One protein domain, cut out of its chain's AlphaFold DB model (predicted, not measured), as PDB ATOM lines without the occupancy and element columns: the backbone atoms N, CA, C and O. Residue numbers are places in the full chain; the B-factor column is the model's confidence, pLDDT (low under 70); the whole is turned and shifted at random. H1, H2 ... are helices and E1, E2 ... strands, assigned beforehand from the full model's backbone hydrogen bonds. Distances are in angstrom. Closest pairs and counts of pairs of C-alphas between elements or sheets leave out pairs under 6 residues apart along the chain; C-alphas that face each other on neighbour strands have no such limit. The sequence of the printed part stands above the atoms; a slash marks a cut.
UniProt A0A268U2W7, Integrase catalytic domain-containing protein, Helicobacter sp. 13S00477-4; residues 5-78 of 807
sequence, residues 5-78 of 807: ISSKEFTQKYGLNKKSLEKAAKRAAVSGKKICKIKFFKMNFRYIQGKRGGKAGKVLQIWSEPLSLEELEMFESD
ATOM      1  N   ILE A   5      16.965 -34.990  57.142       89.56
ATOM      2  CA  ILE A   5      15.757 -34.275  57.581       89.56
ATOM      3  C   ILE A   5      14.503 -34.783  56.870       89.56
ATOM      4  O   ILE A   5      14.563 -35.445  55.827       89.56
ATOM      5  N   SER A   6      13.331 -34.500  57.432       89.69
ATOM      6  CA  SER A   6      12.064 -34.876  56.807       89.69
ATOM      7  C   SER A   6      11.818 -34.085  55.518       89.69
ATOM      8  O   SER A   6      12.240 -32.937  55.362       89.69
ATOM      9  N   SER A   7      11.040 -34.660  54.595       88.81
ATOM     10  CA  SER A   7      10.596 -33.938  53.392       88.81
ATOM     11  C   SER A   7       9.890 -32.610  53.704       88.81
ATOM     12  O   SER A   7       9.967 -31.686  52.900       88.81
ATOM     13  N   LYS A   8       9.229 -32.489  54.869       88.25
ATOM     14  CA  LYS A   8       8.575 -31.252  55.323       88.25
ATOM     15  C   LYS A   8       9.607 -30.185  55.700       88.25
ATOM     16  O   LYS A   8       9.524 -29.071  55.187       88.25
ATOM     17  N   GLU A   9      10.585 -30.530  56.529       88.38
ATOM     18  CA  GLU A   9      11.650 -29.608  56.954       88.38
ATOM     19  C   GLU A   9      12.492 -29.148  55.764       88.38
ATOM     20  O   GLU A   9      12.720 -27.952  55.597       88.38
ATOM     21  N   PHE A  10      12.853 -30.066  54.861       91.19
ATOM     22  CA  PHE A  10      13.608 -29.715  53.657       91.19
ATOM     23  C   PHE A  10      12.845 -28.712  52.781       91.19
ATOM     24  O   PHE A  10      13.414 -27.748  52.269       91.19
ATOM     25  N   THR A  11      11.530 -28.901  52.630       90.19
ATOM     26  CA  THR A  11      10.701 -27.981  51.837       90.19
ATOM     27  C   THR A  11      10.561 -26.602  52.457       90.19
ATOM     28  O   THR A  11      10.522 -25.626  51.711       90.19
ATOM     29  N   GLN A  12      10.525 -26.514  53.790       90.06
ATOM     30  CA  GLN A  12      10.508 -25.239  54.507       90.06
ATOM     31  C   GLN A  12      11.854 -24.520  54.381       90.06
ATOM     32  O   GLN A  12      11.871 -23.341  54.047       90.06
ATOM     33  N   LYS A  13      12.969 -25.241  54.549       89.50
ATOM     34  CA  LYS A  13      14.329 -24.684  54.471       89.50
ATOM     35  C   LYS A  13      14.668 -24.110  53.089       89.50
ATOM     36  O   LYS A  13      15.310 -23.071  53.007       89.50
ATOM     37  N   TYR A  14      14.224 -24.758  52.009       86.31
ATOM     38  CA  TYR A  14      14.587 -24.389  50.628       86.31
ATOM     39  C   TYR A  14      13.432 -23.815  49.788       86.31
ATOM     40  O   TYR A  14      13.559 -23.687  48.568       86.31
ATOM     41  N   GLY A  15      12.288 -23.495  50.405       87.94
ATOM     42  CA  GLY A  15      11.139 -22.897  49.711       87.94
ATOM     43  C   GLY A  15      10.589 -23.765  48.569       87.94
ATOM     44  O   GLY A  15      10.285 -23.273  47.477       87.94
ATOM     45  N   LEU A  16      10.503 -25.082  48.779       88.06
ATOM     46  CA  LEU A  16      10.055 -26.045  47.768       88.06
ATOM     47  C   LEU A  16       8.629 -26.530  48.029       88.06
ATOM     48  O   LEU A  16       8.163 -26.614  49.157       88.06
ATOM     49  N   ASN A  17       7.927 -26.933  46.969       90.88
ATOM     50  CA  ASN A  17       6.632 -27.585  47.131       90.88
ATOM     51  C   ASN A  17       6.823 -29.058  47.544       90.88
ATOM     52  O   ASN A  17       7.414 -29.841  46.794       90.88
ATOM     53  N   LYS A  18       6.264 -29.448  48.695       87.94
ATOM     54  CA  LYS A  18       6.375 -30.808  49.250       87.94
ATOM     55  C   LYS A  18       5.893 -31.910  48.304       87.94
ATOM     56  O   LYS A  18       6.608 -32.889  48.106       87.94
ATOM     57  N   LYS A  19       4.749 -31.727  47.634       88.44
ATOM     58  CA  LYS A  19       4.239 -32.713  46.661       88.44
ATOM     59  C   LYS A  19       5.166 -32.854  45.452       88.44
ATOM     60  O   LYS A  19       5.287 -33.943  44.894       88.44
ATOM     61  N   SER A  20       5.814 -31.772  45.021       88.12
ATOM     62  CA  SER A  20       6.773 -31.816  43.911       88.12
ATOM     63  C   SER A  20       8.054 -32.556  44.294       88.12
ATOM     64  O   SER A  20       8.552 -33.349  43.495       88.12
ATOM     65  N   LEU A  21       8.549 -32.345  45.518       89.94
ATOM     66  CA  LEU A  21       9.704 -33.056  46.066       89.94
ATOM     67  C   LEU A  21       9.426 -34.558  46.208       89.94
ATOM     68  O   LEU A  21      10.200 -35.376  45.717       89.94
ATOM     69  N   GLU A  22       8.277 -34.930  46.774       90.19
ATOM     70  CA  GLU A  22       7.855 -36.332  46.900       90.19
ATOM     71  C   GLU A  22       7.727 -37.023  45.534       90.19
ATOM     72  O   GLU A  22       8.148 -38.167  45.370       90.19
ATOM     73  N   LYS A  23       7.203 -36.325  44.517       90.81
ATOM     74  CA  LYS A  23       7.148 -36.839  43.138       90.81
ATOM     75  C   LYS A  23       8.535 -36.985  42.512       90.81
ATOM     76  O   LYS A  23       8.755 -37.931  41.757       90.81
ATOM     77  N   ALA A  24       9.456 -36.060  42.776       90.06
ATOM     78  CA  ALA A  24      10.827 -36.140  42.276       90.06
ATOM     79  C   ALA A  24      11.567 -37.341  42.884       90.06
ATOM     80  O   ALA A  24      12.109 -38.152  42.133       90.06
ATOM     81  N   ALA A  25      11.492 -37.505  44.207       90.06
ATOM     82  CA  ALA A  25      12.044 -38.650  44.925       90.06
ATOM     83  C   ALA A  25      11.416 -39.974  44.460       90.06
ATOM     84  O   ALA A  25      12.130 -40.918  44.134       90.06
ATOM     85  N   LYS A  26      10.086 -40.036  44.304       89.38
ATOM     86  CA  LYS A  26       9.400 -41.244  43.814       89.38
ATOM     87  C   LYS A  26       9.829 -41.628  42.394       89.38
ATOM     88  O   LYS A  26      10.056 -42.804  42.133       89.38
ATOM     89  N   ARG A  27       9.964 -40.661  41.474       87.31
ATOM     90  CA  ARG A  27      10.447 -40.923  40.101       87.31
ATOM     91  C   ARG A  27      11.882 -41.444  40.089       87.31
ATOM     92  O   ARG A  27      12.181 -42.367  39.335       87.31
ATOM     93  N   ALA A  28      12.743 -40.868  40.927       86.31
ATOM     94  CA  ALA A  28      14.116 -41.326  41.087       86.31
ATOM     95  C   ALA A  28      14.165 -42.753  41.662       86.31
ATOM     96  O   ALA A  28      14.842 -43.601  41.089       86.31
ATOM     97  N   ALA A  29      13.351 -43.052  42.680       85.31
ATOM     98  CA  ALA A  29      13.271 -44.374  43.304       85.31
ATOM     99  C   ALA A  29      12.789 -45.466  42.338       85.31
ATOM    100  O   ALA A  29      13.389 -46.531  42.267       85.31
ATOM    101  N   VAL A  30      11.739 -45.190  41.552       81.56
ATOM    102  CA  VAL A  30      11.238 -46.112  40.510       81.56
ATOM    103  C   VAL A  30      12.296 -46.375  39.433       81.56
ATOM    104  O   VAL A  30      12.295 -47.427  38.808       81.56
ATOM    105  N   SER A  31      13.217 -45.430  39.235       76.50
ATOM    106  CA  SER A  31      14.333 -45.556  38.294       76.50
ATOM    107  C   SER A  31      15.614 -46.106  38.944       76.50
ATOM    108  O   SER A  31      16.666 -46.022  38.320       76.50
ATOM    109  N   GLY A  32      15.554 -46.592  40.192       80.12
ATOM    110  CA  GLY A  32      16.701 -47.150  40.922       80.12
ATOM    111  C   GLY A  32      17.736 -46.129  41.414       80.12
ATOM    112  O   GLY A  32      18.815 -46.514  41.847       80.12
ATOM    113  N   LYS A  33      17.445 -44.822  41.362       82.81
ATOM    114  CA  LYS A  33      18.398 -43.755  41.717       82.81
ATOM    115  C   LYS A  33      18.272 -43.348  43.186       82.81
ATOM    116  O   LYS A  33      17.158 -43.164  43.669       82.81
ATOM    117  N   LYS A  34      19.407 -43.114  43.863       84.81
ATOM    118  CA  LYS A  34      19.483 -42.565  45.241       84.81
ATOM    119  C   LYS A  34      19.489 -41.025  45.295       84.81
ATOM    120  O   LYS A  34      19.246 -40.435  46.347       84.81
ATOM    121  N   ILE A  35      19.690 -40.377  44.144       88.62
ATOM    122  CA  ILE A  35      19.681 -38.918  43.976       88.62
ATOM    123  C   ILE A  35      18.414 -38.500  43.229       88.62
ATOM    124  O   ILE A  35      18.074 -39.068  42.187       88.62
ATOM    125  N   CYS A  36      17.726 -37.472  43.724       88.31
ATOM    126  CA  CYS A  36      16.631 -36.826  43.009       88.31
ATOM    127  C   CYS A  36      16.953 -35.357  42.700       88.31
ATOM    128  O   CYS A  36      17.723 -34.702  43.403       88.31
ATOM    129  N   LYS A  37      16.372 -34.847  41.609       89.19
ATOM    130  CA  LYS A  37      16.563 -33.469  41.143       89.19
ATOM    131  C   LYS A  37      15.236 -32.721  41.147       89.19
ATOM    132  O   LYS A  37      14.250 -33.197  40.575       89.19
ATOM    133  N   ILE A  38      15.220 -31.532  41.741       86.00
ATOM    134  CA  ILE A  38      14.084 -30.608  41.702       86.00
ATOM    135  C   ILE A  38      14.596 -29.174  41.543       86.00
ATOM    136  O   ILE A  38      15.394 -28.690  42.340       86.00
ATOM    137  N   LYS A  39      14.144 -28.486  40.487       82.25
ATOM    138  CA  LYS A  39      14.730 -27.208  40.040       82.25
ATOM    139  C   LYS A  39      16.259 -27.345  39.857       82.25
ATOM    140  O   LYS A  39      16.701 -28.214  39.101       82.25
ATOM    141  N   PHE A  40      17.039 -26.508  40.539       79.88
ATOM    142  CA  PHE A  40      18.503 -26.518  40.564       79.88
ATOM    143  C   PHE A  40      19.088 -27.377  41.698       79.88
ATOM    144  O   PHE A  40      20.290 -27.612  41.709       79.88
ATOM    145  N   PHE A  41      18.262 -27.910  42.606       82.81
ATOM    146  CA  PHE A  41      18.732 -28.761  43.696       82.81
ATOM    147  C   PHE A  41      18.877 -30.220  43.251       82.81
ATOM    148  O   PHE A  41      17.946 -30.807  42.684       82.81
ATOM    149  N   LYS A  42      20.029 -30.816  43.559       87.06
ATOM    150  CA  LYS A  42      20.299 -32.254  43.458       87.06
ATOM    151  C   LYS A  42      20.536 -32.764  44.877       87.06
ATOM    152  O   LYS A  42      21.313 -32.168  45.608       87.06
ATOM    153  N   MET A  43      19.806 -33.787  45.302       87.88
ATOM    154  CA  MET A  43      19.782 -34.196  46.710       87.88
ATOM    155  C   MET A  43      19.663 -35.707  46.855       87.88
ATOM    156  O   MET A  43      18.902 -36.356  46.127       87.88
ATOM    157  N   ASN A  44      20.380 -36.241  47.839       90.69
ATOM    158  CA  ASN A  44      20.207 -37.610  48.294       90.69
ATOM    159  C   ASN A  44      18.871 -37.752  49.022       90.69
ATOM    160  O   ASN A  44      18.478 -36.896  49.821       90.69
ATOM    161  N   PHE A  45      18.165 -38.844  48.743       92.50
ATOM    162  CA  PHE A  45      16.913 -39.165  49.413       92.50
ATOM    163  C   PHE A  45      16.876 -40.639  49.807       92.50
ATOM    164  O   PHE A  45      17.473 -41.495  49.155       92.50
ATOM    165  N   ARG A  46      16.127 -40.949  50.864       89.31
ATOM    166  CA  ARG A  46      15.856 -42.330  51.271       89.31
ATOM    167  C   ARG A  46      14.446 -42.480  51.818       89.31
ATOM    168  O   ARG A  46      13.875 -41.544  52.376       89.31
ATOM    169  N   TYR A  47      13.899 -43.681  51.676       89.06
ATOM    170  CA  TYR A  47      12.646 -44.073  52.309       89.06
ATOM    171  C   TYR A  47      12.956 -45.007  53.474       89.06
ATOM    172  O   TYR A  47      13.422 -46.121  53.254       89.06
ATOM    173  N   ILE A  48      12.685 -44.562  54.699       82.12
ATOM    174  CA  ILE A  48      12.816 -45.389  55.906       82.12
ATOM    175  C   ILE A  48      11.444 -45.908  56.331       82.12
ATOM    176  O   ILE A  48      10.434 -45.250  56.088       82.12
ATOM    177  N   GLN A  49      11.374 -47.075  56.965       71.56
ATOM    178  CA  GLN A  49      10.121 -47.537  57.563       71.56
ATOM    179  C   GLN A  49       9.850 -46.754  58.855       71.56
ATOM    180  O   GLN A  49      10.720 -46.667  59.715       71.56
ATOM    181  N   GLY A  50       8.666 -46.151  58.988       58.00
ATOM    182  CA  GLY A  50       8.328 -45.308  60.141       58.00
ATOM    183  C   GLY A  50       6.944 -45.603  60.717       58.00
ATOM    184  O   GLY A  50       5.989 -45.797  59.971       58.00
ATOM    185  N   LYS A  51       6.826 -45.579  62.055       51.97
ATOM    186  CA  LYS A  51       5.582 -45.826  62.822       51.97
ATOM    187  C   LYS A  51       4.560 -44.666  62.807       51.97
ATOM    188  O   LYS A  51       3.508 -44.781  63.423       51.97
ATOM    189  N   ARG A  52       4.832 -43.542  62.131       53.44
ATOM    190  CA  ARG A  52       3.964 -42.341  62.107       53.44
ATOM    191  C   ARG A  52       3.637 -41.911  60.670       53.44
ATOM    192  O   ARG A  52       4.274 -41.017  60.126       53.44
ATOM    193  N   GLY A  53       2.643 -42.549  60.052       39.81
ATOM    194  CA  GLY A  53       2.073 -42.136  58.760       39.81
ATOM    195  C   GLY A  53       1.312 -43.278  58.078       39.81
ATOM    196  O   GLY A  53       1.911 -44.288  57.732       39.81
ATOM    197  N   GLY A  54      -0.009 -43.143  57.935       45.97
ATOM    198  CA  GLY A  54      -0.934 -44.230  57.585       45.97
ATOM    199  C   GLY A  54      -0.748 -44.934  56.225       45.97
ATOM    200  O   GLY A  54      -0.090 -44.441  55.313       45.97
ATOM    201  N   LYS A  55      -1.382 -46.119  56.153       46.03
ATOM    202  CA  LYS A  55      -1.564 -47.137  55.081       46.03
ATOM    203  C   LYS A  55      -0.379 -47.581  54.204       46.03
ATOM    204  O   LYS A  55      -0.502 -48.616  53.561       46.03
ATOM    205  N   ALA A  56       0.778 -46.927  54.234       53.59
ATOM    206  CA  ALA A  56       2.014 -47.450  53.640       53.59
ATOM    207  C   ALA A  56       3.228 -46.854  54.369       53.59
ATOM    208  O   ALA A  56       3.730 -45.808  53.970       53.59
ATOM    209  N   GLY A  57       3.670 -47.482  55.464       55.12
ATOM    210  CA  GLY A  57       4.613 -46.941  56.458       55.12
ATOM    211  C   GLY A  57       6.054 -46.669  55.996       55.12
ATOM    212  O   GLY A  57       6.990 -47.169  56.614       55.12
ATOM    213  N   LYS A  58       6.260 -45.868  54.943       67.69
ATOM    214  CA  LYS A  58       7.568 -45.367  54.495       67.69
ATOM    215  C   LYS A  58       7.624 -43.839  54.613       67.69
ATOM    216  O   LYS A  58       6.822 -43.135  54.007       67.69
ATOM    217  N   VAL A  59       8.595 -43.325  55.364       81.25
ATOM    218  CA  VAL A  59       8.863 -41.893  55.564       81.25
ATOM    219  C   VAL A  59      10.001 -41.458  54.639       81.25
ATOM    220  O   VAL A  59      11.060 -42.083  54.616       81.25
ATOM    221  N   LEU A  60       9.780 -40.388  53.866       90.19
ATOM    222  CA  LEU A  60      10.789 -39.785  52.989       90.19
ATOM    223  C   LEU A  60      11.710 -38.851  53.786       90.19
ATOM    224  O   LEU A  60      11.244 -37.835  54.315       90.19
ATOM    225  N   GLN A  61      13.003 -39.173  53.805       91.19
ATOM    226  CA  GLN A  61      14.072 -38.314  54.315       91.19
ATOM    227  C   GLN A  61      14.940 -37.789  53.170       91.19
ATOM    228  O   GLN A  61      15.187 -38.498  52.192       91.19
ATOM    229  N   ILE A  62      15.405 -36.551  53.318       92.38
ATOM    230  CA  ILE A  62      16.252 -35.834  52.365       92.38
ATOM    231  C   ILE A  62      17.505 -35.369  53.103       92.38
ATOM    232  O   ILE A  62      17.413 -34.934  54.250       92.38
ATOM    233  N   TRP A  63      18.665 -35.472  52.461       92.31
ATOM    234  CA  TRP A  63      19.903 -34.918  53.007       92.31
ATOM    235  C   TRP A  63      19.811 -33.389  53.063       92.31
ATOM    236  O   TRP A  63      19.389 -32.763  52.093       92.31
ATOM    237  N   SER A  64      20.141 -32.787  54.206       87.19
ATOM    238  CA  SER A  64      19.822 -31.389  54.520       87.19
ATOM    239  C   SER A  64      20.609 -30.348  53.723       87.19
ATOM    240  O   SER A  64      20.258 -29.168  53.794       87.19
ATOM    241  N   GLU A  65      21.622 -30.778  52.969       86.12
ATOM    242  CA  GLU A  65      22.465 -29.973  52.085       86.12
ATOM    243  C   GLU A  65      22.393 -30.546  50.650       86.12
ATOM    244  O   GLU A  65      22.605 -31.743  50.449       86.12
ATOM    245  N   PRO A  66      22.027 -29.739  49.637       83.06
ATOM    246  CA  PRO A  66      22.087 -30.145  48.234       83.06
ATOM    247  C   PRO A  66      23.526 -30.433  47.783       83.06
ATOM    248  O   PRO A  66      24.437 -29.717  48.179       83.06
ATOM    249  N   LEU A  67      23.698 -31.427  46.910       81.56
ATOM    250  CA  LEU A  67      25.002 -31.861  46.407       81.56
ATOM    251  C   LEU A  67      25.652 -30.793  45.510       81.56
ATOM    252  O   LEU A  67      24.982 -30.241  44.622       81.56
ATOM    253  N   SER A  68      26.949 -30.552  45.711       74.69
ATOM    254  CA  SER A  68      27.789 -29.730  44.832       74.69
ATOM    255  C   SER A  68      28.061 -30.439  43.495       74.69
ATOM    256  O   SER A  68      27.779 -31.628  43.336       74.69
ATOM    257  N   LEU A  69      28.579 -29.709  42.495       64.31
ATOM    258  CA  LEU A  69      28.938 -30.303  41.198       64.31
ATOM    259  C   LEU A  69      30.030 -31.378  41.335       64.31
ATOM    260  O   LEU A  69      29.933 -32.408  40.679       64.31
ATOM    261  N   GLU A  70      31.000 -31.153  42.218       64.06
ATOM    262  CA  GLU A  70      32.137 -32.050  42.475       64.06
ATOM    263  C   GLU A  70      31.684 -33.347  43.164       64.06
ATOM    264  O   GLU A  70      32.098 -34.441  42.788       64.06
ATOM    265  N   GLU A  71      30.743 -33.255  44.110       67.56
ATOM    266  CA  GLU A  71      30.175 -34.426  44.794       67.56
ATOM    267  C   GLU A  71      29.379 -35.329  43.838       67.56
ATOM    268  O   GLU A  71      29.273 -36.535  44.047       67.56
ATOM    269  N   LEU A  72      28.812 -34.770  42.766       62.47
ATOM    270  CA  LEU A  72      28.058 -35.535  41.771       62.47
ATOM    271  C   LEU A  72      28.953 -36.337  40.834       62.47
ATOM    272  O   LEU A  72      28.559 -37.431  40.436       62.47
ATOM    273  N   GLU A  73      30.129 -35.807  40.505       59.47
ATOM    274  CA  GLU A  73      31.119 -36.511  39.688       59.47
ATOM    275  C   GLU A  73      31.663 -37.732  40.441       59.47
ATOM    276  O   GLU A  73      31.769 -38.808  39.855       59.47
ATOM    277  N   MET A  74      31.856 -37.617  41.761       58.09
ATOM    278  CA  MET A  74      32.235 -38.745  42.623       58.09
ATOM    279  C   MET A  74      31.160 -39.847  42.695       58.09
ATOM    280  O   MET A  74      31.489 -41.029  42.731       58.09
ATOM    281  N   PHE A  75      29.868 -39.497  42.681       52.88
ATOM    282  CA  PHE A  75      28.770 -40.480  42.698       52.88
ATOM    283  C   PHE A  75      28.535 -41.175  41.347       52.88
ATOM    284  O   PHE A  75      27.959 -42.265  41.317       52.88
ATOM    285  N   GLU A  76      28.936 -40.559  40.231       52.25
ATOM    286  CA  GLU A  76      28.856 -41.168  38.898       52.25
ATOM    287  C   GLU A  76      30.036 -42.122  38.629       52.25
ATOM    288  O   GLU A  76      29.863 -43.090  37.886       52.25
ATOM    289  N   SER A  77      31.186 -41.922  39.288       46.38
ATOM    290  CA  SER A  77      32.355 -42.810  39.188       46.38
ATOM    291  C   SER A  77      32.292 -44.076  40.053       46.38
ATOM    292  O   SER A  77      32.949 -45.054  39.713       46.38
ATOM    293  N   ASP A  78      31.492 -44.101  41.124       40.88
ATOM    294  CA  ASP A  78      31.543 -45.146  42.174       40.88
ATOM    295  C   ASP A  78      30.369 -46.151  42.122       40.88
ATOM    296  O   ASP A  78      29.943 -46.724  43.122       40.88
TER     297      ASP A  78
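Overview. This is residues 5 to 78 of the 807 residues of the protein "Integrase catalytic domain-containing protein" of Helicobacter sp. 13S00477-4 (UniProt A0A268U2W7). A strongly twisted sheet of three strands has the long helix H2 packed over one face, while the short helix H1 lies by its edge strand E3 on the other face. H3 lies at one end of the longest axis, past the sheet, and the loop of residues 50 to 57 at the other. The printed part has 74 residues, in the order H1, H2, E1, E2, E3, H3; the class is mixed, and the sheet E1, E2, E3 is antiparallel. The whole is compact, with a radius of gyration of the C-alphas of 12.5 A and spans of 38 by 26 by 17 A.

Along the chain. H1, residues 7 to 13, begins at C-alpha 7 (10.596, -33.938, 53.392). H2 is residues 18 to 30, 18.3 A long. E1 is residues 35 to 38, E2 residues 41 to 49, 24.9 A, and E3 residues 58 to 63, 16.2 A. H3, residues 69 to 77, 13.1 A, ends at C-alpha 77 (32.355, -42.810, 39.188).

Arrangement. The strands form a meander, each the antiparallel neighbour of the one before. E1 and E2 are a hairpin, with N 36 and O 43 at 2.9 A; E2 and E3 are another, with N 59 and O 48 at 2.8 A. The pairing is staggered: E2 pairs with E1 over residues 41 to 44 and with E3 over 45 to 49. H2 is on the sheet, its closest C-alphas to E1 being Ala 25 and Cys 36, 5.3 A. H1 is on the opposite face, over none of the strands. H1 and H2 touch, C-alphas of Thr 11 and Lys 18 closest at 5.8 A, at a steep tilt of 51 degrees, opposite ways. H3 only grazes the sheet, with residues 69 to 75, and is apart from H1 and H2. In H1, H2 and H3 every O i to N i+4 pair is within hydrogen-bond range.

Size, cuts and confidence. The C-alphas farthest apart are those of Lys 55 and Glu 70, 39.0 A. The printed part has no cut and no long link. Mean pLDDT of the printed part is 78.6; residues 50 to 58 and 69 to 78 are under 70.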